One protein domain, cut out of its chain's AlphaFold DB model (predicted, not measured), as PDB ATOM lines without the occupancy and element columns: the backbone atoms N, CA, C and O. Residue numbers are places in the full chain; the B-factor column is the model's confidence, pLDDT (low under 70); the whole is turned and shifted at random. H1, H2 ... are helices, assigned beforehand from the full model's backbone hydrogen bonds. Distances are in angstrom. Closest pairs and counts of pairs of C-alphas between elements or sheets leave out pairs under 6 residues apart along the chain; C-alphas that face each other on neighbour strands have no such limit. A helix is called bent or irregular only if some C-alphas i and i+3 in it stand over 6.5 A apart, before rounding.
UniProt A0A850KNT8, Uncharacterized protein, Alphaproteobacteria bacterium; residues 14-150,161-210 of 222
ATOM      1  N   ARG A  14     167.637 128.333 175.518       88.25
ATOM      2  CA  ARG A  14     167.538 129.426 174.538       88.25
ATOM      3  C   ARG A  14     168.916 129.926 174.132       88.25
ATOM      4  O   ARG A  14     169.181 130.105 172.945       88.25
ATOM      5  N   ALA A  15     169.813 130.103 175.101       88.19
ATOM      6  CA  ALA A  15     171.207 130.417 174.809       88.19
ATOM      7  C   ALA A  15     171.871 129.292 174.000       88.19
ATOM      8  O   ALA A  15     172.617 129.575 173.066       88.19
ATOM      9  N   PHE A  16     171.554 128.027 174.289       91.62
ATOM     10  CA  PHE A  16     172.044 126.908 173.487       91.62
ATOM     11  C   PHE A  16     171.564 126.969 172.026       91.62
ATOM     12  O   PHE A  16     172.382 126.785 171.125       91.62
ATOM     13  N   LEU A  17     170.295 127.316 171.771       93.75
ATOM     14  CA  LEU A  17     169.782 127.523 170.407       93.75
ATOM     15  C   LEU A  17     170.559 128.618 169.660       93.75
ATOM     16  O   LEU A  17     170.961 128.408 168.516       93.75
ATOM     17  N   GLY A  18     170.840 129.751 170.313       92.69
ATOM     18  CA  GLY A  18     171.668 130.816 169.731       92.69
ATOM     19  C   GLY A  18     173.086 130.344 169.384       92.69
ATOM     20  O   GLY A  18     173.607 130.665 168.315       92.69
ATOM     21  N   ALA A  19     173.691 129.516 170.243       93.56
ATOM     22  CA  ALA A  19     174.998 128.918 169.978       93.56
ATOM     23  C   ALA A  19     174.962 127.960 168.773       93.56
ATOM     24  O   ALA A  19     175.844 128.012 167.915       93.56
ATOM     25  N   MET A  20     173.928 127.118 168.685       96.25
ATOM     26  CA  MET A  20     173.734 126.189 167.568       96.25
ATOM     27  C   MET A  20     173.527 126.913 166.245       96.25
ATOM     28  O   MET A  20     174.158 126.540 165.261       96.25
ATOM     29  N   ALA A  21     172.733 127.986 166.226       96.38
ATOM     30  CA  ALA A  21     172.548 128.803 165.030       96.38
ATOM     31  C   ALA A  21     173.888 129.328 164.488       96.38
ATOM     32  O   ALA A  21     174.171 129.205 163.298       96.38
ATOM     33  N   MET A  22     174.755 129.841 165.367       94.88
ATOM     34  CA  MET A  22     176.081 130.309 164.960       94.88
ATOM     35  C   MET A  22     176.940 129.169 164.399       94.88
ATOM     36  O   MET A  22     177.516 129.311 163.323       94.88
ATOM     37  N   VAL A  23     177.001 128.022 165.082       96.00
ATOM     38  CA  VAL A  23     177.802 126.872 164.625       96.00
ATOM     39  C   VAL A  23     177.325 126.355 163.266       96.00
ATOM     40  O   VAL A  23     178.157 126.130 162.389       96.00
ATOM     41  N   ILE A  24     176.011 126.217 163.061       96.69
ATOM     42  CA  ILE A  24     175.434 125.759 161.788       96.69
ATOM     43  C   ILE A  24     175.854 126.690 160.646       96.69
ATOM     44  O   ILE A  24     176.328 126.213 159.614       96.69
ATOM     45  N   ILE A  25     175.756 128.008 160.832       95.50
ATOM     46  CA  ILE A  25     176.165 128.972 159.799       95.50
ATOM     47  C   ILE A  25     177.674 128.924 159.553       95.50
ATOM     48  O   ILE A  25     178.100 128.931 158.400       95.50
ATOM     49  N   GLY A  26     178.484 128.785 160.605       94.44
ATOM     50  CA  GLY A  26     179.926 128.581 160.475       94.44
ATOM     51  C   GLY A  26     180.278 127.362 159.617       94.44
ATOM     52  O   GLY A  26     181.149 127.454 158.751       94.44
ATOM     53  N   ILE A  27     179.575 126.241 159.814       95.62
ATOM     54  CA  ILE A  27     179.737 125.018 159.012       95.62
ATOM     55  C   ILE A  27     179.327 125.267 157.559       95.62
ATOM     56  O   ILE A  27     180.098 124.948 156.657       95.62
ATOM     57  N   ILE A  28     178.156 125.870 157.326       94.69
ATOM     58  CA  ILE A  28     177.664 126.179 155.974       94.69
ATOM     59  C   ILE A  28     178.680 127.028 155.210       94.69
ATOM     60  O   ILE A  28     179.075 126.668 154.104       94.69
ATOM     61  N   LEU A  29     179.139 128.130 155.805       92.19
ATOM     62  CA  LEU A  29     180.092 129.036 155.165       92.19
ATOM     63  C   LEU A  29     181.445 128.361 154.920       92.19
ATOM     64  O   LEU A  29     182.064 128.583 153.883       92.19
ATOM     65  N   SER A  30     181.885 127.500 155.836       92.25
ATOM     66  CA  SER A  30     183.123 126.730 155.668       92.25
ATOM     67  C   SER A  30     183.023 125.738 154.515       92.25
ATOM     68  O   SER A  30     183.943 125.642 153.708       92.25
ATOM     69  N   LEU A  31     181.884 125.051 154.379       91.75
ATOM     70  CA  LEU A  31     181.610 124.178 153.239       91.75
ATOM     71  C   LEU A  31     181.556 124.963 151.923       91.75
ATOM     72  O   LEU A  31     182.110 124.501 150.931       91.75
ATOM     73  N   MET A  32     180.976 126.169 151.913       89.06
ATOM     74  CA  MET A  32     180.987 127.027 150.719       89.06
ATOM     75  C   MET A  32     182.411 127.383 150.283       89.06
ATOM     76  O   MET A  32     182.739 127.265 149.103       89.06
ATOM     77  N   VAL A  33     183.271 127.782 151.226       87.38
ATOM     78  CA  VAL A  33     184.686 128.062 150.931       87.38
ATOM     79  C   VAL A  33     185.404 126.785 150.490       87.38
ATOM     80  O   VAL A  33     186.184 126.826 149.541       87.38
ATOM     81  N   ALA A  34     185.113 125.641 151.112       88.06
ATOM     82  CA  ALA A  34     185.696 124.355 150.743       88.06
ATOM     83  C   ALA A  34     185.319 123.927 149.316       88.06
ATOM     84  O   ALA A  34     186.188 123.480 148.575       88.06
ATOM     85  N   PHE A  35     184.068 124.120 148.889       87.19
ATOM     86  CA  PHE A  35     183.643 123.830 147.513       87.19
ATOM     87  C   PHE A  35     184.433 124.636 146.480       87.19
ATOM     88  O   PHE A  35     184.653 124.162 145.366       87.19
ATOM     89  N   TYR A  36     184.870 125.838 146.855       80.81
ATOM     90  CA  TYR A  36     185.681 126.693 146.002       80.81
ATOM     91  C   TYR A  36     187.172 126.333 146.033       80.81
ATOM     92  O   TYR A  36     187.802 126.202 144.987       80.81
ATOM     93  N   MET A  37     187.740 126.177 147.231       81.12
ATOM     94  CA  MET A  37     189.180 125.974 147.426       81.12
ATOM     95  C   MET A  37     189.619 124.521 147.205       81.12
ATOM     96  O   MET A  37     190.794 124.271 146.950       81.12
ATOM     97  N   LEU A  38     188.694 123.560 147.297       83.62
ATOM     98  CA  LEU A  38     188.948 122.121 147.168       83.62
ATOM     99  C   LEU A  38     188.033 121.479 146.103       83.62
ATOM    100  O   LEU A  38     187.307 120.521 146.396       83.62
ATOM    101  N   PRO A  39     188.058 121.971 144.848       81.31
ATOM    102  CA  PRO A  39     187.166 121.490 143.795       81.31
ATOM    103  C   PRO A  39     187.413 120.023 143.421       81.31
ATOM    104  O   PRO A  39     186.499 119.367 142.930       81.31
ATOM    105  N   GLU A  40     188.616 119.500 143.674       83.38
ATOM    106  CA  GLU A  40     188.965 118.091 143.439       83.38
ATOM    107  C   GLU A  40     188.284 117.138 144.437       83.38
ATOM    108  O   GLU A  40     188.099 115.962 144.143       83.38
ATOM    109  N   VAL A  41     187.881 117.642 145.611       84.81
ATOM    110  CA  VAL A  41     187.211 116.849 146.656       84.81
ATOM    111  C   VAL A  41     185.694 116.927 146.512       84.81
ATOM    112  O   VAL A  41     185.005 115.913 146.579       84.81
ATOM    113  N   PHE A  42     185.163 118.136 146.317       81.00
ATOM    114  CA  PHE A  42     183.717 118.388 146.335       81.00
ATOM    115  C   PHE A  42     183.084 118.481 144.943       81.00
ATOM    116  O   PHE A  42     181.861 118.467 144.813       81.00
ATOM    117  N   GLY A  43     183.903 118.562 143.896       78.12
ATOM    118  CA  GLY A  43     183.462 118.775 142.526       78.12
ATOM    119  C   GLY A  43     183.252 120.256 142.193       78.12
ATOM    120  O   GLY A  43     182.658 121.027 142.945       78.12
ATOM    121  N   LYS A  44     183.670 120.646 140.982       70.88
ATOM    122  CA  LYS A  44     183.674 122.037 140.473       70.88
ATOM    123  C   LYS A  44     182.303 122.735 140.431       70.88
ATOM    124  O   LYS A  44     182.249 123.940 140.221       70.88
ATOM    125  N   LYS A  45     181.200 121.994 140.581       76.56
ATOM    126  CA  LYS A  45     179.819 122.499 140.445       76.56
ATOM    127  C   LYS A  45     178.969 122.331 141.709       76.56
ATOM    128  O   LYS A  45     177.769 122.581 141.646       76.56
ATOM    129  N   ALA A  46     179.550 121.943 142.848       78.62
ATOM    130  CA  ALA A  46     178.788 121.748 144.086       78.62
ATOM    131  C   ALA A  46     178.034 123.020 144.522       78.62
ATOM    132  O   ALA A  46     176.843 122.958 144.815       78.62
ATOM    133  N   LEU A  47     178.677 124.194 144.439       77.62
ATOM    134  CA  LEU A  47     178.039 125.495 144.703       77.62
ATOM    135  C   LEU A  47     176.941 125.870 143.700       77.62
ATOM    136  O   LEU A  47     176.092 126.693 144.018       77.62
ATOM    137  N   MET A  48     176.948 125.308 142.492       82.62
ATOM    138  CA  MET A  48     175.928 125.583 141.469       82.62
ATOM    139  C   MET A  48     174.709 124.670 141.618       82.62
ATOM    140  O   MET A  48     173.691 124.868 140.956       82.62
ATOM    141  N   ALA A  49     174.805 123.642 142.461       85.94
ATOM    142  CA  ALA A  49     173.760 122.654 142.587       85.94
ATOM    143  C   ALA A  49     172.549 123.228 143.332       85.94
ATOM    144  O   ALA A  49     172.661 123.770 144.429       85.94
ATOM    145  N   ARG A  50     171.359 123.053 142.753       88.75
ATOM    146  CA  ARG A  50     170.098 123.512 143.349       88.75
ATOM    147  C   ARG A  50     169.873 122.954 144.759       88.75
ATOM    148  O   ARG A  50     169.532 123.709 145.663       88.75
ATOM    149  N   TRP A  51     170.109 121.654 144.948       91.31
ATOM    150  CA  TRP A  51     169.896 120.971 146.230       91.31
ATOM    151  C   TRP A  51     170.741 121.573 147.363       91.31
ATOM    152  O   TRP A  51     170.292 121.625 148.505       91.31
ATOM    153  N   TRP A  52     171.942 122.074 147.054       90.69
ATOM    154  CA  TRP A  52     172.808 122.715 148.042       90.69
ATOM    155  C   TRP A  52     172.141 123.965 148.618       90.69
ATOM    156  O   TRP A  52     172.051 124.123 149.834       90.69
ATOM    157  N   TRP A  53     171.604 124.825 147.753       91.19
ATOM    158  CA  TRP A  53     170.939 126.051 148.187       91.19
ATOM    159  C   TRP A  53     169.614 125.799 148.891       91.19
ATOM    160  O   TRP A  53     169.282 126.528 149.821       91.19
ATOM    161  N   GLU A  54     168.892 124.742 148.521       93.44
ATOM    162  CA  GLU A  54     167.710 124.309 149.270       93.44
ATOM    163  C   GLU A  54     168.085 123.923 150.711       93.44
ATOM    164  O   GLU A  54     167.435 124.381 151.651       93.44
ATOM    165  N   ILE A  55     169.171 123.168 150.919       93.12
ATOM    166  CA  ILE A  55     169.672 122.842 152.267       93.12
ATOM    167  C   ILE A  55     170.080 124.111 153.021       93.12
ATOM    168  O   ILE A  55     169.665 124.308 154.165       93.12
ATOM    169  N   VAL A  56     170.864 124.985 152.382       94.31
ATOM    170  CA  VAL A  56     171.349 126.232 152.990       94.31
ATOM    171  C   VAL A  56     170.188 127.111 153.449       94.31
ATOM    172  O   VAL A  56     170.193 127.563 154.592       94.31
ATOM    173  N   LEU A  57     169.182 127.330 152.598       94.25
ATOM    174  CA  LEU A  57     168.039 128.185 152.919       94.25
ATOM    175  C   LEU A  57     167.166 127.585 154.029       94.25
ATOM    176  O   LEU A  57     166.770 128.309 154.941       94.25
ATOM    177  N   ASN A  58     166.925 126.269 154.021       96.44
ATOM    178  CA  ASN A  58     166.180 125.604 155.096       96.44
ATOM    179  C   ASN A  58     166.906 125.705 156.448       96.44
ATOM    180  O   ASN A  58     166.299 126.066 157.460       96.44
ATOM    181  N   LEU A  59     168.218 125.450 156.469       96.00
ATOM    182  CA  LEU A  59     169.028 125.613 157.679       96.00
ATOM    183  C   LEU A  59     169.090 127.074 158.131       96.00
ATOM    184  O   LEU A  59     169.119 127.343 159.331       96.00
ATOM    185  N   GLN A  60     169.071 128.025 157.199       94.88
ATOM    186  CA  GLN A  60     169.053 129.442 157.531       94.88
ATOM    187  C   GLN A  60     167.728 129.866 158.180       94.88
ATOM    188  O   GLN A  60     167.755 130.571 159.189       94.88
ATOM    189  N   ILE A  61     166.585 129.393 157.669       96.38
ATOM    190  CA  ILE A  61     165.268 129.603 158.298       96.38
ATOM    191  C   ILE A  61     165.273 129.053 159.730       96.38
ATOM    192  O   ILE A  61     164.852 129.745 160.660       96.38
ATOM    193  N   LEU A  62     165.823 127.852 159.930       97.19
ATOM    194  CA  LEU A  62     165.995 127.273 161.262       97.19
ATOM    195  C   LEU A  62     166.885 128.150 162.164       97.19
ATOM    196  O   LEU A  62     166.543 128.394 163.321       97.19
ATOM    197  N   CYS A  63     167.995 128.677 161.639       97.56
ATOM    198  CA  CYS A  63     168.886 129.572 162.383       97.56
ATOM    199  C   CYS A  63     168.210 130.898 162.761       97.56
ATOM    200  O   CYS A  63     168.422 131.383 163.873       97.56
ATOM    201  N   TYR A  64     167.368 131.464 161.889       97.19
ATOM    202  CA  TYR A  64     166.551 132.633 162.225       97.19
ATOM    203  C   TYR A  64     165.572 132.323 163.355       97.19
ATOM    204  O   TYR A  64     165.477 133.103 164.305       97.19
ATOM    205  N   ALA A  65     164.900 131.171 163.305       96.69
ATOM    206  CA  ALA A  65     164.009 130.740 164.379       96.69
ATOM    207  C   ALA A  65     164.768 130.583 165.709       96.69
ATOM    208  O   ALA A  65     164.333 131.095 166.739       96.69
ATOM    209  N   PHE A  66     165.944 129.950 165.696       97.00
ATOM    210  CA  PHE A  66     166.792 129.812 166.884       97.00
ATOM    211  C   PHE A  66     167.250 131.160 167.446       97.00
ATOM    212  O   PHE A  66     167.184 131.363 168.660       97.00
ATOM    213  N   MET A  67     167.666 132.098 166.590       95.06
ATOM    214  CA  MET A  67     168.035 133.451 167.017       95.06
ATOM    215  C   MET A  67     166.843 134.208 167.603       95.06
ATOM    216  O   MET A  67     166.986 134.866 168.637       95.06
ATOM    217  N   TRP A  68     165.660 134.069 167.004       95.19
ATOM    218  CA  TRP A  68     164.428 134.632 167.545       95.19
ATOM    219  C   TRP A  68     164.132 134.088 168.946       95.19
ATOM    220  O   TRP A  68     164.043 134.868 169.892       95.19
ATOM    221  N   PHE A  69     164.079 132.764 169.120       92.62
ATOM    222  CA  PHE A  69     163.834 132.152 170.431       92.62
ATOM    223  C   PHE A  69     164.917 132.488 171.465       92.62
ATOM    224  O   PHE A  69     164.618 132.621 172.653       92.62
ATOM    225  N   CYS A  70     166.165 132.671 171.027       92.06
ATOM    226  CA  CYS A  70     167.266 133.077 171.894       92.06
ATOM    227  C   CYS A  70     167.078 134.491 172.480       92.06
ATOM    228  O   CYS A  70     167.465 134.739 173.628       92.06
ATOM    229  N   HIS A  71     166.514 135.429 171.710       91.31
ATOM    230  CA  HIS A  71     166.511 136.857 172.064       91.31
ATOM    231  C   HIS A  71     165.133 137.445 172.379       91.31
ATOM    232  O   HIS A  71     165.067 138.400 173.152       91.31
ATOM    233  N   HIS A  72     164.044 136.874 171.855       91.38
ATOM    234  CA  HIS A  72     162.684 137.416 171.959       91.38
ATOM    235  C   HIS A  72     162.303 137.791 173.395       91.38
ATOM    236  O   HIS A  72     161.980 138.944 173.675       91.38
ATOM    237  N   ASN A  73     162.425 136.853 174.337       84.94
ATOM    238  CA  ASN A  73     161.994 137.105 175.713       84.94
ATOM    239  C   ASN A  73     162.827 138.198 176.387       84.94
ATOM    240  O   ASN A  73     162.275 138.994 177.140       84.94
ATOM    241  N   ARG A  74     164.125 138.300 176.073       84.12
ATOM    242  CA  ARG A  74     164.963 139.385 176.601       84.12
ATOM    243  C   ARG A  74     164.517 140.739 176.069       84.12
ATOM    244  O   ARG A  74     164.556 141.708 176.814       84.12
ATOM    245  N   ILE A  75     164.079 140.815 174.816       89.62
ATOM    246  CA  ILE A  75     163.572 142.060 174.227       89.62
ATOM    247  C   ILE A  75     162.243 142.463 174.872       89.62
ATOM    248  O   ILE A  75     162.069 143.636 175.191       89.62
ATOM    249  N   VAL A  76     161.330 141.506 175.071       90.62
ATOM    250  CA  VAL A  76     159.990 141.766 175.626       90.62
ATOM    251  C   VAL A  76     160.048 142.194 177.094       90.62
ATOM    252  O   VAL A  76     159.340 143.119 177.477       90.62
ATOM    253  N   HIS A  77     160.913 141.574 177.901       87.00
ATOM    254  CA  HIS A  77     160.963 141.802 179.353       87.00
ATOM    255  C   HIS A  77     162.005 142.847 179.788       87.00
ATOM    256  O   HIS A  77     162.123 143.139 180.975       87.00
ATOM    257  N   SER A  78     162.777 143.420 178.858       86.56
ATOM    258  CA  SER A  78     163.726 144.498 179.174       86.56
ATOM    259  C   SER A  78     163.104 145.875 178.950       86.56
ATOM    260  O   SER A  78     162.300 146.072 178.040       86.56
ATOM    261  N   SER A  79     163.556 146.871 179.711       86.44
ATOM    262  CA  SER A  79     163.161 148.277 179.562       86.44
ATOM    263  C   SER A  79     164.379 149.196 179.377       86.44
ATOM    264  O   SER A  79     165.522 148.815 179.645       86.44
ATOM    265  N   GLY A  80     164.146 150.404 178.847       88.25
ATOM    266  CA  GLY A  80     165.176 151.436 178.665       88.25
ATOM    267  C   GLY A  80     166.411 150.973 177.876       88.25
ATOM    268  O   GLY A  80     166.303 150.281 176.861       88.25
ATOM    269  N   TRP A  81     167.602 151.336 178.361       86.12
ATOM    270  CA  TRP A  81     168.893 150.998 177.742       86.12
ATOM    271  C   TRP A  81     169.168 149.490 177.661       86.12
ATOM    272  O   TRP A  81     169.800 149.024 176.711       86.12
ATOM    273  N   TRP A  82     168.638 148.699 178.598       81.88
ATOM    274  CA  TRP A  82     168.758 147.239 178.562       81.88
ATOM    275  C   TRP A  82     167.982 146.629 177.398       81.88
ATOM    276  O   TRP A  82     168.477 145.702 176.753       81.88
ATOM    277  N   ARG A  83     166.810 147.190 177.069       86.69
ATOM    278  CA  ARG A  83     166.056 146.793 175.874       86.69
ATOM    279  C   ARG A  83     166.824 147.127 174.605       86.69
ATOM    280  O   ARG A  83     166.924 146.270 173.733       86.69
ATOM    281  N   LEU A  84     167.412 148.323 174.521       86.62
ATOM    282  CA  LEU A  84     168.210 148.718 173.358       86.62
ATOM    283  C   LEU A  84     169.399 147.773 173.146       86.62
ATOM    284  O   LEU A  84     169.634 147.322 172.027       86.62
ATOM    285  N   ARG A  85     170.089 147.388 174.226       85.06
ATOM    286  CA  ARG A  85     171.157 146.382 174.186       85.06
ATOM    287  C   ARG A  85     170.656 144.999 173.751       85.06
ATOM    288  O   ARG A  85     171.333 144.316 172.987       85.06
ATOM    289  N   ALA A  86     169.497 144.553 174.237       86.56
ATOM    290  CA  ALA A  86     168.921 143.271 173.821       86.56
ATOM    291  C   ALA A  86     168.566 143.275 172.324       86.56
ATOM    292  O   ALA A  86     168.896 142.331 171.607       86.56
ATOM    293  N   VAL A  87     167.964 144.366 171.843       90.44
ATOM    294  CA  VAL A  87     167.637 144.571 170.425       90.44
ATOM    295  C   VAL A  87     168.903 144.638 169.570       90.44
ATOM    296  O   VAL A  87     168.951 144.005 168.520       90.44
ATOM    297  N   SER A  88     169.951 145.337 170.017       88.44
ATOM    298  CA  SER A  88     171.208 145.430 169.265       88.44
ATOM    299  C   SER A  88     171.875 144.060 169.108       88.44
ATOM    300  O   SER A  88     172.273 143.691 168.004       88.44
ATOM    301  N   HIS A  89     171.917 143.257 170.177       87.25
ATOM    302  CA  HIS A  89     172.411 141.880 170.118       87.25
ATOM    303  C   HIS A  89     171.568 140.991 169.198       87.25
ATOM    304  O   HIS A  89     172.132 140.172 168.473       87.25
ATOM    305  N   PHE A  90     170.245 141.166 169.196       91.75
ATOM    306  CA  PHE A  90     169.363 140.454 168.278       91.75
ATOM    307  C   PHE A  90     169.631 140.830 166.818       91.75
ATOM    308  O   PHE A  90     169.839 139.935 166.007       91.75
ATOM    309  N   ILE A  91     169.713 142.124 166.490       91.38
ATOM    310  CA  ILE A  91     170.002 142.600 165.128       91.38
ATOM    311  C   ILE A  91     171.344 142.048 164.640       91.38
ATOM    312  O   ILE A  91     171.418 141.498 163.544       91.38
ATOM    313  N   VAL A  92     172.393 142.126 165.464       88.62
ATOM    314  CA  VAL A  92     173.709 141.564 165.121       88.62
ATOM    315  C   VAL A  92     173.630 140.052 164.916       88.62
ATOM    316  O   VAL A  92     174.227 139.536 163.972       88.62
ATOM    317  N   GLY A  93     172.884 139.339 165.765       89.62
ATOM    318  CA  GLY A  93     172.646 137.904 165.616       89.62
ATOM    319  C   GLY A  93     171.951 137.569 164.296       89.62
ATOM    320  O   GLY A  93     172.431 136.701 163.570       89.62
ATOM    321  N   MET A  94     170.888 138.303 163.956       93.75
ATOM    322  CA  MET A  94     170.141 138.147 162.705       93.75
ATOM    323  C   MET A  94     171.027 138.411 161.491       93.75
ATOM    324  O   MET A  94     171.136 137.540 160.634       93.75
ATOM    325  N   ILE A  95     171.736 139.545 161.467       91.12
ATOM    326  CA  ILE A  95     172.690 139.876 160.400       91.12
ATOM    327  C   ILE A  95     173.728 138.763 160.256       91.12
ATOM    328  O   ILE A  95     173.993 138.329 159.142       91.12
ATOM    329  N   SER A  96     174.277 138.256 161.365       89.88
ATOM    330  CA  SER A  96     175.287 137.191 161.335       89.88
ATOM    331  C   SER A  96     174.751 135.906 160.705       89.88
ATOM    332  O   SER A  96     175.434 135.295 159.888       89.88
ATOM    333  N   VAL A  97     173.528 135.480 161.027       93.00
ATOM    334  CA  VAL A  97     172.955 134.269 160.408       93.00
ATOM    335  C   VAL A  97     172.426 134.514 158.983       93.00
ATOM    336  O   VAL A  97     172.170 133.563 158.245       93.00
ATOM    337  N   SER A  98     172.341 135.771 158.534       94.12
ATOM    338  CA  SER A  98     171.961 136.137 157.161       94.12
ATOM    339  C   SER A  98     173.068 135.977 156.113       94.12
ATOM    340  O   SER A  98     172.770 136.033 154.919       94.12
ATOM    341  N   TYR A  99     174.325 135.741 156.508       91.50
ATOM    342  CA  TYR A  99     175.470 135.719 155.582       91.50
ATOM    343  C   TYR A  99     175.304 134.759 154.391       91.50
ATOM    344  O   TYR A  99     175.578 135.191 153.272       91.50
ATOM    345  N   PRO A 100     174.809 133.513 154.551       91.75
ATOM    346  CA  PRO A 100     174.591 132.623 153.407       91.75
ATOM    347  C   PRO A 100     173.641 133.193 152.343       91.75
ATOM    348  O   PRO A 100     173.895 133.037 151.152       91.75
ATOM    349  N   ALA A 101     172.587 133.909 152.753       91.75
ATOM    350  CA  ALA A 101     171.689 134.596 151.821       91.75
ATOM    351  C   ALA A 101     172.374 135.790 151.149       91.75
ATOM    352  O   ALA A 101     172.189 136.012 149.957       91.75
ATOM    353  N   GLY A 102     173.204 136.532 151.886       90.75
ATOM    354  CA  GLY A 102     174.040 137.582 151.299       90.75
ATOM    355  C   GLY A 102     174.961 137.029 150.208       90.75
ATOM    356  O   GLY A 102     175.019 137.582 149.114       90.75
ATOM    357  N   ILE A 103     175.611 135.890 150.464       88.69
ATOM    358  CA  ILE A 103     176.456 135.206 149.475       88.69
ATOM    359  C   ILE A 103     175.625 134.719 148.289       88.69
ATOM    360  O   ILE A 103     176.072 134.884 147.158       88.69
ATOM    361  N   LEU A 104     174.426 134.169 148.509       89.81
ATOM    362  CA  LEU A 104     173.510 133.790 147.427       89.81
ATOM    363  C   LEU A 104     173.206 134.988 146.513       89.81
ATOM    364  O   LEU A 104     173.313 134.871 145.295       89.81
ATOM    365  N   LEU A 105     172.860 136.139 147.099       91.19
ATOM    366  CA  LEU A 105     172.542 137.360 146.356       91.19
ATOM    367  C   LEU A 105     173.754 137.885 145.582       91.19
ATOM    368  O   LEU A 105     173.630 138.166 144.394       91.19
ATOM    369  N   ILE A 106     174.930 137.950 146.214       89.19
ATOM    370  CA  ILE A 106     176.181 138.332 145.538       89.19
ATOM    371  C   ILE A 106     176.474 137.363 144.389       89.19
ATOM    372  O   ILE A 106     176.774 137.796 143.280       89.19
ATOM    373  N   SER A 107     176.323 136.059 144.628       86.81
ATOM    374  CA  SER A 107     176.537 135.021 143.617       86.81
ATOM    375  C   SER A 107     175.592 135.190 142.430       86.81
ATOM    376  O   SER A 107     176.010 135.035 141.288       86.81
ATOM    377  N   ALA A 108     174.330 135.546 142.679       88.75
ATOM    378  CA  ALA A 108     173.359 135.821 141.625       88.75
ATOM    379  C   ALA A 108     173.701 137.104 140.849       88.75
ATOM    380  O   ALA A 108     173.676 137.097 139.621       88.75
ATOM    381  N   MET A 109     174.059 138.187 141.548       91.44
ATOM    382  CA  MET A 109     174.416 139.472 140.931       91.44
ATOM    383  C   MET A 109     175.684 139.390 140.074       91.44
ATOM    384  O   MET A 109     175.792 140.091 139.073       91.44
ATOM    385  N   MET A 110     176.628 138.538 140.468       89.06
ATOM    386  CA  MET A 110     177.917 138.364 139.797       89.06
ATOM    387  C   MET A 110     177.935 137.173 138.820       89.06
ATOM    388  O   MET A 110     179.000 136.811 138.324       89.06
ATOM    389  N   ASP A 111     176.778 136.554 138.562       88.31
ATOM    390  CA  ASP A 111     176.593 135.380 137.693       88.31
ATOM    391  C   ASP A 111     177.469 134.157 138.063       88.31
ATOM    392  O   ASP A 111     177.843 133.333 137.222       88.31
ATOM    393  N   TRP A 112     177.768 133.992 139.358       86.50
ATOM    394  CA  TRP A 112     178.622 132.916 139.882       86.50
ATOM    395  C   TRP A 112     178.022 131.514 139.742       86.50
ATOM    396  O   TRP A 112     178.729 130.511 139.847       86.50
ATOM    397  N   PHE A 113     176.718 131.428 139.473       83.94
ATOM    398  CA  PHE A 113     176.041 130.167 139.166       83.94
ATOM    399  C   PHE A 113     176.330 129.650 137.758       83.94
ATOM    400  O   PHE A 113     176.110 128.469 137.491       83.94
ATOM    401  N   ARG A 114     176.823 130.513 136.865       84.31
ATOM    402  CA  ARG A 114     177.208 130.142 135.499       84.31
ATOM    403  C   ARG A 114     178.716 130.129 135.329       84.31
ATOM    404  O   ARG A 114     179.251 129.181 134.758       84.31
ATOM    405  N   VAL A 115     179.392 131.152 135.848       84.81
ATOM    406  CA  VAL A 115     180.844 131.309 135.745       84.81
ATOM    407  C   VAL A 115     181.438 131.316 137.150       84.81
ATOM    408  O   VAL A 115     181.102 132.200 137.927       84.81
ATOM    409  N   PRO A 116     182.310 130.362 137.515       78.31
ATOM    410  CA  PRO A 116     182.858 130.315 138.867       78.31
ATOM    411  C   PRO A 116     183.632 131.608 139.192       78.31
ATOM    412  O   PRO A 116     184.316 132.137 138.309       78.31
ATOM    413  N   PRO A 117     183.563 132.113 140.440       82.44
ATOM    414  CA  PRO A 117     184.272 133.328 140.820       82.44
ATOM    415  C   PRO A 117     185.783 133.167 140.660       82.44
ATOM    416  O   PRO A 117     186.331 132.071 140.813       82.44
ATOM    417  N   SER A 118     186.487 134.267 140.401       83.62
ATOM    418  CA  SER A 118     187.951 134.260 140.451       83.62
ATOM    419  C   SER A 118     188.449 134.165 141.904       83.62
ATOM    420  O   SER A 118     187.738 134.589 142.824       83.62
ATOM    421  N   PRO A 119     189.676 133.662 142.151       78.75
ATOM    422  CA  PRO A 119     190.187 133.529 143.519       78.75
ATOM    423  C   PRO A 119     190.208 134.864 144.264       78.75
ATOM    424  O   PRO A 119     189.896 134.933 145.451       78.75
ATOM    425  N   THR A 120     190.488 135.949 143.539       82.44
ATOM    426  CA  THR A 120     190.450 137.320 144.052       82.44
ATOM    427  C   THR A 120     189.056 137.721 144.531       82.44
ATOM    428  O   THR A 120     188.933 138.316 145.598       82.44
ATOM    429  N   GLN A 121     187.995 137.379 143.790       84.88
ATOM    430  CA  GLN A 121     186.616 137.688 144.190       84.88
ATOM    431  C   GLN A 121     186.220 136.950 145.471       84.88
ATOM    432  O   GLN A 121     185.621 137.549 146.370       84.88
ATOM    433  N   VAL A 122     186.598 135.675 145.589       80.88
ATOM    434  CA  VAL A 122     186.357 134.890 146.809       80.88
ATOM    435  C   VAL A 122     187.124 135.480 147.986       80.88
ATOM    436  O   VAL A 122     186.540 135.702 149.043       80.88
ATOM    437  N   TYR A 123     188.397 135.825 147.788       78.69
ATOM    438  CA  TYR A 123     189.229 136.430 148.825       78.69
ATOM    439  C   TYR A 123     188.678 137.776 149.319       78.69
ATOM    440  O   TYR A 123     188.567 137.987 150.525       78.69
ATOM    441  N   ILE A 124     188.256 138.662 148.410       83.50
ATOM    442  CA  ILE A 124     187.627 139.946 148.766       83.50
ATOM    443  C   ILE A 124     186.337 139.712 149.558       83.50
ATOM    444  O   ILE A 124     186.118 140.359 150.580       83.50
ATOM    445  N   THR A 125     185.504 138.763 149.122       84.06
ATOM    446  CA  THR A 125     184.249 138.426 149.811       84.06
ATOM    447  C   THR A 125     184.518 137.886 151.215       84.06
ATOM    448  O   THR A 125     183.848 138.280 152.168       84.06
ATOM    449  N   MET A 126     185.542 137.039 151.367       80.81
ATOM    450  CA  MET A 126     185.985 136.541 152.669       80.81
ATOM    451  C   MET A 126     186.501 137.672 153.563       80.81
ATOM    452  O   MET A 126     186.076 137.757 154.710       80.81
ATOM    453  N   ILE A 127     187.348 138.576 153.059       82.12
ATOM    454  CA  ILE A 127     187.820 139.736 153.837       82.12
ATOM    455  C   ILE A 127     186.649 140.616 154.269       82.12
ATOM    456  O   ILE A 127     186.591 141.012 155.431       82.12
ATOM    457  N   ALA A 128     185.714 140.915 153.367       83.75
ATOM    458  CA  ALA A 128     184.549 141.733 153.686       83.75
ATOM    459  C   ALA A 128     183.699 141.082 154.789       83.75
ATOM    460  O   ALA A 128     183.322 141.746 155.756       83.75
ATOM    461  N   ALA A 129     183.473 139.766 154.694       81.75
ATOM    462  CA  ALA A 129     182.787 138.996 155.727       81.75
ATOM    463  C   ALA A 129     183.544 139.025 157.066       81.75
ATOM    464  O   ALA A 129     182.935 139.185 158.124       81.75
ATOM    465  N   VAL A 130     184.875 138.929 157.032       81.00
ATOM    466  CA  VAL A 130     185.735 138.993 158.220       81.00
ATOM    467  C   VAL A 130     185.701 140.364 158.872       81.00
ATOM    468  O   VAL A 130     185.569 140.452 160.091       81.00
ATOM    469  N   ALA A 131     185.775 141.429 158.079       81.88
ATOM    470  CA  ALA A 131     185.708 142.800 158.558       81.88
ATOM    471  C   ALA A 131     184.352 143.093 159.217       81.88
ATOM    472  O   ALA A 131     184.308 143.634 160.323       81.88
ATOM    473  N   LEU A 132     183.251 142.672 158.586       80.44
ATOM    474  CA  LEU A 132     181.905 142.850 159.132       80.44
ATOM    475  C   LEU A 132     181.699 142.031 160.416       80.44
ATOM    476  O   LEU A 132     181.128 142.528 161.390       80.44
ATOM    477  N   TRP A 133     182.222 140.804 160.464       82.56
ATOM    478  CA  TRP A 133     182.211 139.995 161.680       82.56
ATOM    479  C   TRP A 133     183.056 140.627 162.793       82.56
ATOM    480  O   TRP A 133     182.596 140.715 163.930       82.56
ATOM    481  N   ALA A 134     184.261 141.117 162.484       79.31
ATOM    482  CA  ALA A 134     185.143 141.769 163.451       79.31
ATOM    483  C   ALA A 134     184.491 143.033 164.025       79.31
ATOM    484  O   ALA A 134     184.543 143.267 165.233       79.31
ATOM    485  N   PHE A 135     183.793 143.802 163.189       80.00
ATOM    486  CA  PHE A 135     182.986 144.924 163.652       80.00
ATOM    487  C   PHE A 135     181.940 144.471 164.686       80.00
ATOM    488  O   PHE A 135     181.885 145.004 165.796       80.00
ATOM    489  N   GLY A 136     181.169 143.423 164.381       74.88
ATOM    490  CA  GLY A 136     180.197 142.849 165.316       74.88
ATOM    491  C   GLY A 136     180.823 142.281 166.596       74.88
ATOM    492  O   GLY A 136     180.255 142.420 167.677       74.88
ATOM    493  N   ALA A 137     182.000 141.667 166.503       73.06
ATOM    494  CA  ALA A 137     182.660 141.008 167.626       73.06
ATOM    495  C   ALA A 137     183.402 141.974 168.560       73.06
ATOM    496  O   ALA A 137     183.478 141.705 169.758       73.06
ATOM    497  N   PHE A 138     183.941 143.082 168.042       74.56
ATOM    498  CA  PHE A 138     184.787 144.002 168.812       74.56
ATOM    499  C   PHE A 138     184.137 145.363 169.066       74.56
ATOM    500  O   PHE A 138     184.247 145.882 170.175       74.56
ATOM    501  N   ILE A 139     183.417 145.929 168.094       75.62
ATOM    502  CA  ILE A 139     182.819 147.267 168.235       75.62
ATOM    503  C   ILE A 139     181.508 147.200 169.019       75.62
ATOM    504  O   ILE A 139     181.299 147.985 169.945       75.62
ATOM    505  N   MET A 140     180.641 146.226 168.725       74.06
ATOM    506  CA  MET A 140     179.340 146.119 169.401       74.06
ATOM    507  C   MET A 140     179.436 145.919 170.920       74.06
ATOM    508  O   MET A 140     178.650 146.547 171.630       74.06
ATOM    509  N   PRO A 141     180.371 145.118 171.474       72.94
ATOM    510  CA  PRO A 141     180.544 145.046 172.922       72.94
ATOM    511  C   PRO A 141     180.931 146.383 173.556       72.94
ATOM    512  O   PRO A 141     180.449 146.678 174.648       72.94
ATOM    513  N   ILE A 142     181.748 147.200 172.880       76.50
ATOM    514  CA  ILE A 142     182.141 148.535 173.358       76.50
ATOM    515  C   ILE A 142     180.920 149.454 173.375       76.50
ATOM    516  O   ILE A 142     180.627 150.056 174.406       76.50
ATOM    517  N   VAL A 143     180.168 149.506 172.272       77.81
ATOM    518  CA  VAL A 143     178.934 150.303 172.164       77.81
ATOM    519  C   VAL A 143     177.935 149.894 173.248       77.81
ATOM    520  O   VAL A 143     177.438 150.739 173.991       77.81
ATOM    521  N   ASN A 144     177.704 148.588 173.403       76.00
ATOM    522  CA  ASN A 144     176.793 148.066 174.414       76.00
ATOM    523  C   ASN A 144     177.285 148.351 175.836       76.00
ATOM    524  O   ASN A 144     176.461 148.627 176.698       76.00
ATOM    525  N   TRP A 145     178.593 148.303 176.102       74.75
ATOM    526  CA  TRP A 145     179.142 148.665 177.408       74.75
ATOM    527  C   TRP A 145     178.927 150.146 177.717       74.75
ATOM    528  O   TRP A 145     178.415 150.457 178.788       74.75
ATOM    529  N   VAL A 146     179.224 151.050 176.774       78.06
ATOM    530  CA  VAL A 146     178.999 152.496 176.944       78.06
ATOM    531  C   VAL A 146     177.534 152.794 177.285       78.06
ATOM    532  O   VAL A 146     177.276 153.594 178.180       78.06
ATOM    533  N   MET A 147     176.582 152.096 176.655       75.62
ATOM    534  CA  MET A 147     175.142 152.269 176.909       75.62
ATOM    535  C   MET A 147     174.694 151.900 178.333       75.62
ATOM    536  O   MET A 147     173.678 152.416 178.789       75.62
ATOM    537  N   VAL A 148     175.402 151.004 179.034       69.06
ATOM    538  CA  VAL A 148     174.991 150.509 180.369       69.06
ATOM    539  C   VAL A 148     176.022 150.735 181.475       69.06
ATOM    540  O   VAL A 148     175.781 150.365 182.623       69.06
ATOM    541  N   ARG A 149     177.145 151.394 181.162       68.44
ATOM    542  CA  ARG A 149     178.253 151.658 182.094       68.44
ATOM    543  C   ARG A 149     177.818 152.420 183.346       68.44
ATOM    544  O   ARG A 149     178.314 152.127 184.421       68.44
ATOM    545  N   GLY A 150     176.881 153.363 183.221       59.75
ATOM    546  CA  GLY A 150     176.383 154.157 184.352       59.75
ATOM    547  C   GLY A 150     175.496 153.395 185.344       59.75
ATOM    548  O   GLY A 150     175.067 153.982 186.328       59.75
ATOM    549  N   THR A 161     196.206 136.566 186.757       67.94
ATOM    550  CA  THR A 161     196.204 135.188 186.232       67.94
ATOM    551  C   THR A 161     194.804 134.702 185.851       67.94
ATOM    552  O   THR A 161     194.618 134.032 184.832       67.94
ATOM    553  N   ALA A 162     193.784 135.082 186.625       68.06
ATOM    554  CA  ALA A 162     192.394 134.763 186.313       68.06
ATOM    555  C   ALA A 162     191.870 135.585 185.120       68.06
ATOM    556  O   ALA A 162     191.051 135.074 184.351       68.06
ATOM    557  N   ARG A 163     192.387 136.807 184.905       67.69
ATOM    558  CA  ARG A 163     192.098 137.612 183.703       67.69
ATOM    559  C   ARG A 163     192.666 136.960 182.442       67.69
ATOM    560  O   ARG A 163     191.929 136.805 181.473       67.69
ATOM    561  N   VAL A 164     193.918 136.493 182.477       71.88
ATOM    562  CA  VAL A 164     194.564 135.812 181.336       71.88
ATOM    563  C   VAL A 164     193.841 134.514 180.982       71.88
ATOM    564  O   VAL A 164     193.489 134.295 179.825       71.88
ATOM    565  N   LYS A 165     193.532 133.670 181.976       75.12
ATOM    566  CA  LYS A 165     192.791 132.418 181.746       75.12
ATOM    567  C   LYS A 165     191.399 132.672 181.156       75.12
ATOM    568  O   LYS A 165     190.941 131.899 180.316       75.12
ATOM    569  N   ARG A 166     190.724 133.745 181.588       73.12
ATOM    570  CA  ARG A 166     189.434 134.167 181.026       73.12
ATOM    571  C   ARG A 166     189.598 134.638 179.579       73.12
ATOM    572  O   ARG A 166     188.867 134.154 178.726       73.12
ATOM    573  N   ALA A 167     190.589 135.482 179.294       71.31
ATOM    574  CA  ALA A 167     190.876 135.962 177.944       71.31
ATOM    575  C   ALA A 167     191.195 134.811 176.976       71.31
ATOM    576  O   ALA A 167     190.587 134.731 175.913       71.31
ATOM    577  N   LEU A 168     192.053 133.862 177.366       77.81
ATOM    578  CA  LEU A 168     192.368 132.690 176.541       77.81
ATOM    579  C   LEU A 168     191.121 131.858 176.227       77.81
ATOM    580  O   LEU A 168     190.898 131.496 175.078       77.81
ATOM    581  N   LYS A 169     190.259 131.606 177.218       76.88
ATOM    582  CA  LYS A 169     188.988 130.897 176.987       76.88
ATOM    583  C   LYS A 169     188.031 131.661 176.075       76.88
ATOM    584  O   LYS A 169     187.243 131.031 175.381       76.88
ATOM    585  N   THR A 170     188.069 132.989 176.102       75.44
ATOM    586  CA  THR A 170     187.199 133.831 175.280       75.44
ATOM    587  C   THR A 170     187.712 133.983 173.856       75.44
ATOM    588  O   THR A 170     186.882 134.084 172.969       75.44
ATOM    589  N   PHE A 171     189.027 133.994 173.623       81.31
ATOM    590  CA  PHE A 171     189.623 134.325 172.323       81.31
ATOM    591  C   PHE A 171     190.364 133.159 171.648       81.31
ATOM    592  O   PHE A 171     190.995 133.362 170.612       81.31
ATOM    593  N   TRP A 172     190.299 131.932 172.183       82.88
ATOM    594  CA  TRP A 172     190.977 130.773 171.580       82.88
ATOM    595  C   TRP A 172     190.623 130.511 170.102       82.88
ATOM    596  O   TRP A 172     191.546 130.188 169.363       82.88
ATOM    597  N   PRO A 173     189.373 130.659 169.615       80.81
ATOM    598  CA  PRO A 173     189.066 130.475 168.199       80.81
ATOM    599  C   PRO A 173     189.707 131.557 167.325       80.81
ATOM    600  O   PRO A 173     190.171 131.257 166.232       80.81
ATOM    601  N   THR A 174     189.803 132.800 167.812       81.62
ATOM    602  CA  THR A 174     190.557 133.864 167.130       81.62
ATOM    603  C   THR A 174     192.047 133.533 167.082       81.62
ATOM    604  O   THR A 174     192.670 133.673 166.035       81.62
ATOM    605  N   LEU A 175     192.619 133.035 168.182       83.31
ATOM    606  CA  LEU A 175     194.012 132.575 168.214       83.31
ATOM    607  C   LEU A 175     194.240 131.387 167.267       83.31
ATOM    608  O   LEU A 175     195.237 131.365 166.551       83.31
ATOM    609  N   ALA A 176     193.306 130.436 167.217       83.75
ATOM    610  CA  ALA A 176     193.345 129.304 166.297       83.75
ATOM    611  C   ALA A 176     193.277 129.767 164.836       83.75
ATOM    612  O   ALA A 176     194.002 129.245 163.998       83.75
ATOM    613  N   LEU A 177     192.461 130.782 164.542       84.00
ATOM    614  CA  LEU A 177     192.370 131.392 163.219       84.00
ATOM    615  C   LEU A 177     193.680 132.089 162.821       84.00
ATOM    616  O   LEU A 177     194.137 131.905 161.696       84.00
ATOM    617  N   PHE A 178     194.325 132.820 163.738       83.19
ATOM    618  CA  PHE A 178     195.658 133.390 163.498       83.19
ATOM    619  C   PHE A 178     196.713 132.305 163.256       83.19
ATOM    620  O   PHE A 178     197.475 132.398 162.295       83.19
ATOM    621  N   ALA A 179     196.738 131.261 164.086       86.50
ATOM    622  CA  ALA A 179     197.668 130.146 163.932       86.50
ATOM    623  C   ALA A 179     197.463 129.413 162.597       86.50
ATOM    624  O   ALA A 179     198.432 129.093 161.910       86.50
ATOM    625  N   LEU A 180     196.204 129.201 162.203       85.25
ATOM    626  CA  LEU A 180     195.850 128.610 160.918       85.25
ATOM    627  C   LEU A 180     196.312 129.493 159.754       85.25
ATOM    628  O   LEU A 180     196.915 128.979 158.817       85.25
ATOM    629  N   GLY A 181     196.103 130.809 159.837       81.25
ATOM    630  CA  GLY A 181     196.568 131.756 158.821       81.25
ATOM    631  C   GLY A 181     198.088 131.739 158.643       81.25
ATOM    632  O   GLY A 181     198.567 131.701 157.512       81.25
ATOM    633  N   ILE A 182     198.850 131.696 159.742       84.38
ATOM    634  CA  ILE A 182     200.320 131.583 159.708       84.38
ATOM    635  C   ILE A 182     200.747 130.246 159.083       84.38
ATOM    636  O   ILE A 182     201.651 130.217 158.247       84.38
ATOM    637  N   CYS A 183     200.090 129.146 159.462       86.19
ATOM    638  CA  CYS A 183     200.395 127.815 158.942       86.19
ATOM    639  C   CYS A 183     200.147 127.727 157.427       86.19
ATOM    640  O   CYS A 183     201.047 127.337 156.685       86.19
ATOM    641  N   GLU A 184     198.976 128.156 156.950       83.44
ATOM    642  CA  GLU A 184     198.646 128.164 155.518       83.44
ATOM    643  C   GLU A 184     199.590 129.071 154.721       83.44
ATOM    644  O   GLU A 184     200.120 128.644 153.694       83.44
ATOM    645  N   TRP A 185     199.898 130.267 155.243       80.81
ATOM    646  CA  TRP A 185     200.871 131.177 154.633       80.81
ATOM    647  C   TRP A 185     202.248 130.524 154.480       80.81
ATOM    648  O   TRP A 185     202.839 130.566 153.404       80.81
ATOM    649  N   SER A 186     202.743 129.861 155.531       85.81
ATOM    650  CA  SER A 186     204.052 129.193 155.505       85.81
ATOM    651  C   SER A 186     204.126 128.014 154.527       85.81
ATOM    652  O   SER A 186     205.197 127.717 154.004       85.81
ATOM    653  N   ARG A 187     202.994 127.355 154.256       84.88
ATOM    654  CA  ARG A 187     202.902 126.207 153.341       84.88
ATOM    655  C   ARG A 187     202.606 126.607 151.895       84.88
ATOM    656  O   ARG A 187     202.617 125.732 151.034       84.88
ATOM    657  N   GLY A 188     202.289 127.879 151.635       76.69
ATOM    658  CA  GLY A 188     201.729 128.318 150.351       76.69
ATOM    659  C   GLY A 188     200.379 127.659 150.031       76.69
ATOM    660  O   GLY A 188     200.009 127.545 148.865       76.69
ATOM    661  N   GLY A 189     199.678 127.167 151.057       74.44
ATOM    662  CA  GLY A 189     198.397 126.477 150.936       74.44
ATOM    663  C   GLY A 189     197.218 127.435 151.073       74.44
ATOM    664  O   GLY A 189     197.341 128.509 151.661       74.44
ATOM    665  N   LEU A 190     196.068 127.043 150.515       73.88
ATOM    666  CA  LEU A 190     194.804 127.772 150.676       73.88
ATOM    667  C   LEU A 190     193.693 126.928 151.324       73.88
ATOM    668  O   LEU A 190     192.595 127.424 151.575       73.88
ATOM    669  N   ALA A 191     193.958 125.648 151.589       74.69
ATOM    670  CA  ALA A 191     192.949 124.682 152.014       74.69
ATOM    671  C   ALA A 191     192.438 124.971 153.431       74.69
ATOM    672  O   ALA A 191     191.237 124.889 153.691       74.69
ATOM    673  N   GLY A 192     193.334 125.355 154.345       79.25
ATOM    674  CA  GLY A 192     192.977 125.652 155.731       79.25
ATOM    675  C   GLY A 192     192.043 126.854 155.867       79.25
ATOM    676  O   GLY A 192     191.254 126.901 156.813       79.25
ATOM    677  N   PHE A 193     192.046 127.792 154.910       79.81
ATOM    678  CA  PHE A 193     191.126 128.935 154.926       79.81
ATOM    679  C   PHE A 193     189.652 128.517 154.858       79.81
ATOM    680  O   PHE A 193     188.790 129.280 155.296       79.81
ATOM    681  N   ALA A 194     189.350 127.290 154.415       86.06
ATOM    682  CA  ALA A 194     188.005 126.734 154.496       86.06
ATOM    683  C   ALA A 194     187.474 126.639 155.936       86.06
ATOM    684  O   ALA A 194     186.270 126.730 156.132       86.06
ATOM    685  N   LEU A 195     188.336 126.515 156.953       87.94
ATOM    686  CA  LEU A 195     187.926 126.461 158.366       87.94
ATOM    687  C   LEU A 195     187.732 127.843 159.001       87.94
ATOM    688  O   LEU A 195     187.218 127.947 160.118       87.94
ATOM    689  N   MET A 196     188.148 128.908 158.313       87.69
ATOM    690  CA  MET A 196     188.103 130.269 158.839       87.69
ATOM    691  C   MET A 196     186.684 130.687 159.266       87.69
ATOM    692  O   MET A 196     186.536 131.134 160.409       87.69
ATOM    693  N   PRO A 197     185.623 130.491 158.450       90.00
ATOM    694  CA  PRO A 197     184.273 130.881 158.850       90.00
ATOM    695  C   PRO A 197     183.798 130.124 160.093       90.00
ATOM    696  O   PRO A 197     183.234 130.727 161.004       90.00
ATOM    697  N   LEU A 198     184.075 128.820 160.189       92.19
ATOM    698  CA  LEU A 198     183.702 128.020 161.354       92.19
ATOM    699  C   LEU A 198     184.338 128.565 162.633       92.19
ATOM    700  O   LEU A 198     183.632 128.769 163.619       92.19
ATOM    701  N   LEU A 199     185.642 128.846 162.624       90.94
ATOM    702  CA  LEU A 199     186.342 129.372 163.802       90.94
ATOM    703  C   LEU A 199     185.789 130.736 164.240       90.94
ATOM    704  O   LEU A 199     185.598 130.973 165.435       90.94
ATOM    705  N   MET A 200     185.460 131.608 163.287       89.38
ATOM    706  CA  MET A 200     184.833 132.903 163.570       89.38
ATOM    707  C   MET A 200     183.435 132.761 164.174       89.38
ATOM    708  O   MET A 200     183.087 133.432 165.147       89.38
ATOM    709  N   TYR A 201     182.616 131.861 163.640       92.38
ATOM    710  CA  TYR A 201     181.284 131.634 164.191       92.38
ATOM    711  C   TYR A 201     181.331 130.907 165.537       92.38
ATOM    712  O   TYR A 201     180.512 131.213 166.401       92.38
ATOM    713  N   ILE A 202     182.325 130.044 165.781       91.56
ATOM    714  CA  ILE A 202     182.594 129.486 167.114       91.56
ATOM    715  C   ILE A 202     182.929 130.612 168.095       91.56
ATOM    716  O   ILE A 202     182.356 130.640 169.183       91.56
ATOM    717  N   GLN A 203     183.774 131.576 167.713       89.56
ATOM    718  CA  GLN A 203     184.060 132.759 168.536       89.56
ATOM    719  C   GLN A 203     182.782 133.526 168.901       89.56
ATOM    720  O   GLN A 203     182.597 133.906 170.057       89.56
ATOM    721  N   GLY A 204     181.868 133.692 167.942       86.81
ATOM    722  CA  GLY A 204     180.546 134.272 168.188       86.81
ATOM    723  C   GLY A 204     179.616 133.392 169.039       86.81
ATOM    724  O   GLY A 204     178.777 133.920 169.765       86.81
ATOM    725  N   ALA A 205     179.770 132.065 168.992       90.25
ATOM    726  CA  ALA A 205     178.967 131.097 169.740       90.25
ATOM    727  C   ALA A 205     179.408 130.941 171.208       90.25
ATOM    728  O   ALA A 205     178.588 130.605 172.063       90.25
ATOM    729  N   LEU A 206     180.685 131.187 171.531       88.44
ATOM    730  CA  LEU A 206     181.231 130.994 172.883       88.44
ATOM    731  C   LEU A 206     180.446 131.721 173.990       88.44
ATOM    732  O   LEU A 206     180.163 131.081 175.006       88.44
ATOM    733  N   PRO A 207     180.037 132.999 173.840       84.81
ATOM    734  CA  PRO A 207     179.216 133.673 174.845       84.81
ATOM    735  C   PRO A 207     177.864 132.985 175.068       84.81
ATOM    736  O   PRO A 207     177.397 132.897 176.204       84.81
ATOM    737  N   TYR A 208     177.255 132.455 174.004       87.19
ATOM    738  CA  TYR A 208     176.001 131.709 174.083       87.19
ATOM    739  C   TYR A 208     176.188 130.371 174.800       87.19
ATOM    740  O   TYR A 208     175.413 130.057 175.696       87.19
ATOM    741  N   PHE A 209     177.253 129.620 174.499       88.38
ATOM    742  CA  PHE A 209     177.573 128.385 175.224       88.38
ATOM    743  C   PHE A 209     177.907 128.631 176.698       88.38
ATOM    744  O   PHE A 209     177.507 127.848 177.559       88.38
ATOM    745  N   ALA A 210     178.629 129.712 177.000       84.19
ATOM    746  CA  ALA A 210     178.927 130.099 178.374       84.19
ATOM    747  C   ALA A 210     177.636 130.416 179.138       84.19
ATOM    748  O   ALA A 210     177.458 129.930 180.253       84.19
TER     749      ALA A 210
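AT A GLANCE: This is residues 14 to 150 and 161 to 210 of the 222 residues of an uncharacterized protein of Alphaproteobacteria bacterium (UniProt A0A850KNT8). A bundle of long helices in two layers: H3, H1, H8 and the arm H7b lie side by side as one row, and H4 and H6 lie along one side of it, H6 with few contacts. H5 carries on after H4 against H1 and H3, the short H2 sits at one end, and residues 161 to 168 of arm H7a stick out. The 187 printed residues have eight named helices, H1 to H8 in order, and no named strand; the class is all helix. The whole is compact, with a radius of gyration of the C-alphas of 17.7 A and spans of 54 by 39 by 24 A.

IN THESE COORDINATES: H1, residues 14 to 37, begins at C-alpha 14 (167.538, 129.426, 174.538) and is 34.9 A long. H2 is residues 39 to 42, 5.3 A. H3, residues 50 to 77, 41.4 A, has a kink of 33 degrees near residue 71 and is irregular, with C-alphas 70 and 73 7.7 A apart. H4 is residues 80 to 97, 26.2 A, and H5 residues 99 to 109, 15.2 A. H6, residues 119 to 150, 47.8 A, is irregular, with C-alphas 147 and 150 7.8 A apart. H7, residues 161 to 187, was assigned as one helix by its hydrogen bonds but is bent, with C-alphas 170 and 173 8.1 A apart; its arms are H7a, residues 161 to 170, 14.2 A, and H7b, residues 173 to 187, 20.7 A. H8, residues 192 to 210, 27.0 A, has a kink of 37 degrees near residue 204, is irregular, with C-alphas 194 and 197 7.1 A apart, and ends at C-alpha 210 (178.927, 130.099, 178.374).

HOW THE PARTS SIT: H1 is the hub, touching five helices, in the bundle of H1, H3, H4, H6 and H8. H1 and H8 touch, opposite ways at a shallow tilt of 3 degrees, with C-alphas of Gly 26 and Leu 198 closest at 3.9 A. H1 and H3 touch, opposite ways at a shallow tilt of 27 degrees, closest at C-alphas of Arg 14 and Cys 70, 4.5 A. H3 and H4 form a helical hairpin, closest at C-alphas of Ile 75 and Ala 86, 5.5 A. H6 touches H4 with residues 133 to 148 alone, closest at C-alphas of Asn 144 and Arg 85, 5.9 A. H7b and H8 form a hairpin too, closest at C-alphas of Pro 173 and Leu 199, 5.3 A. H1 and H2 only just touch, only at the corner, with 3 pairs of C-alphas within 8 A, the closest those of Phe 35 and Phe 42, 5.6 A. H5 touches H1, closest at C-alphas of Pro 100 and Leu 29, 6.8 A. H3 and H6 are apart. Every O i to N i+4 pair is within hydrogen-bond range in H1, H4, H5, H7a and H7b; in H3 22 of 24 are, in H6 24 of 28 and in H8 10 of 15, while H2 is too short for such a pair.

THE WHOLE: The two C-alphas farthest apart, of Glu 40 and Gly 150, are 56.0 A apart. Residues 151 to 160 are not printed, and C-alphas 150 and 161 are 27.5 A apart across the cut. Of the links that are printed whole, none is long. The mean pLDDT of the printed part is 85.4; residues 148 to 150 and 161 to 163 are under 70.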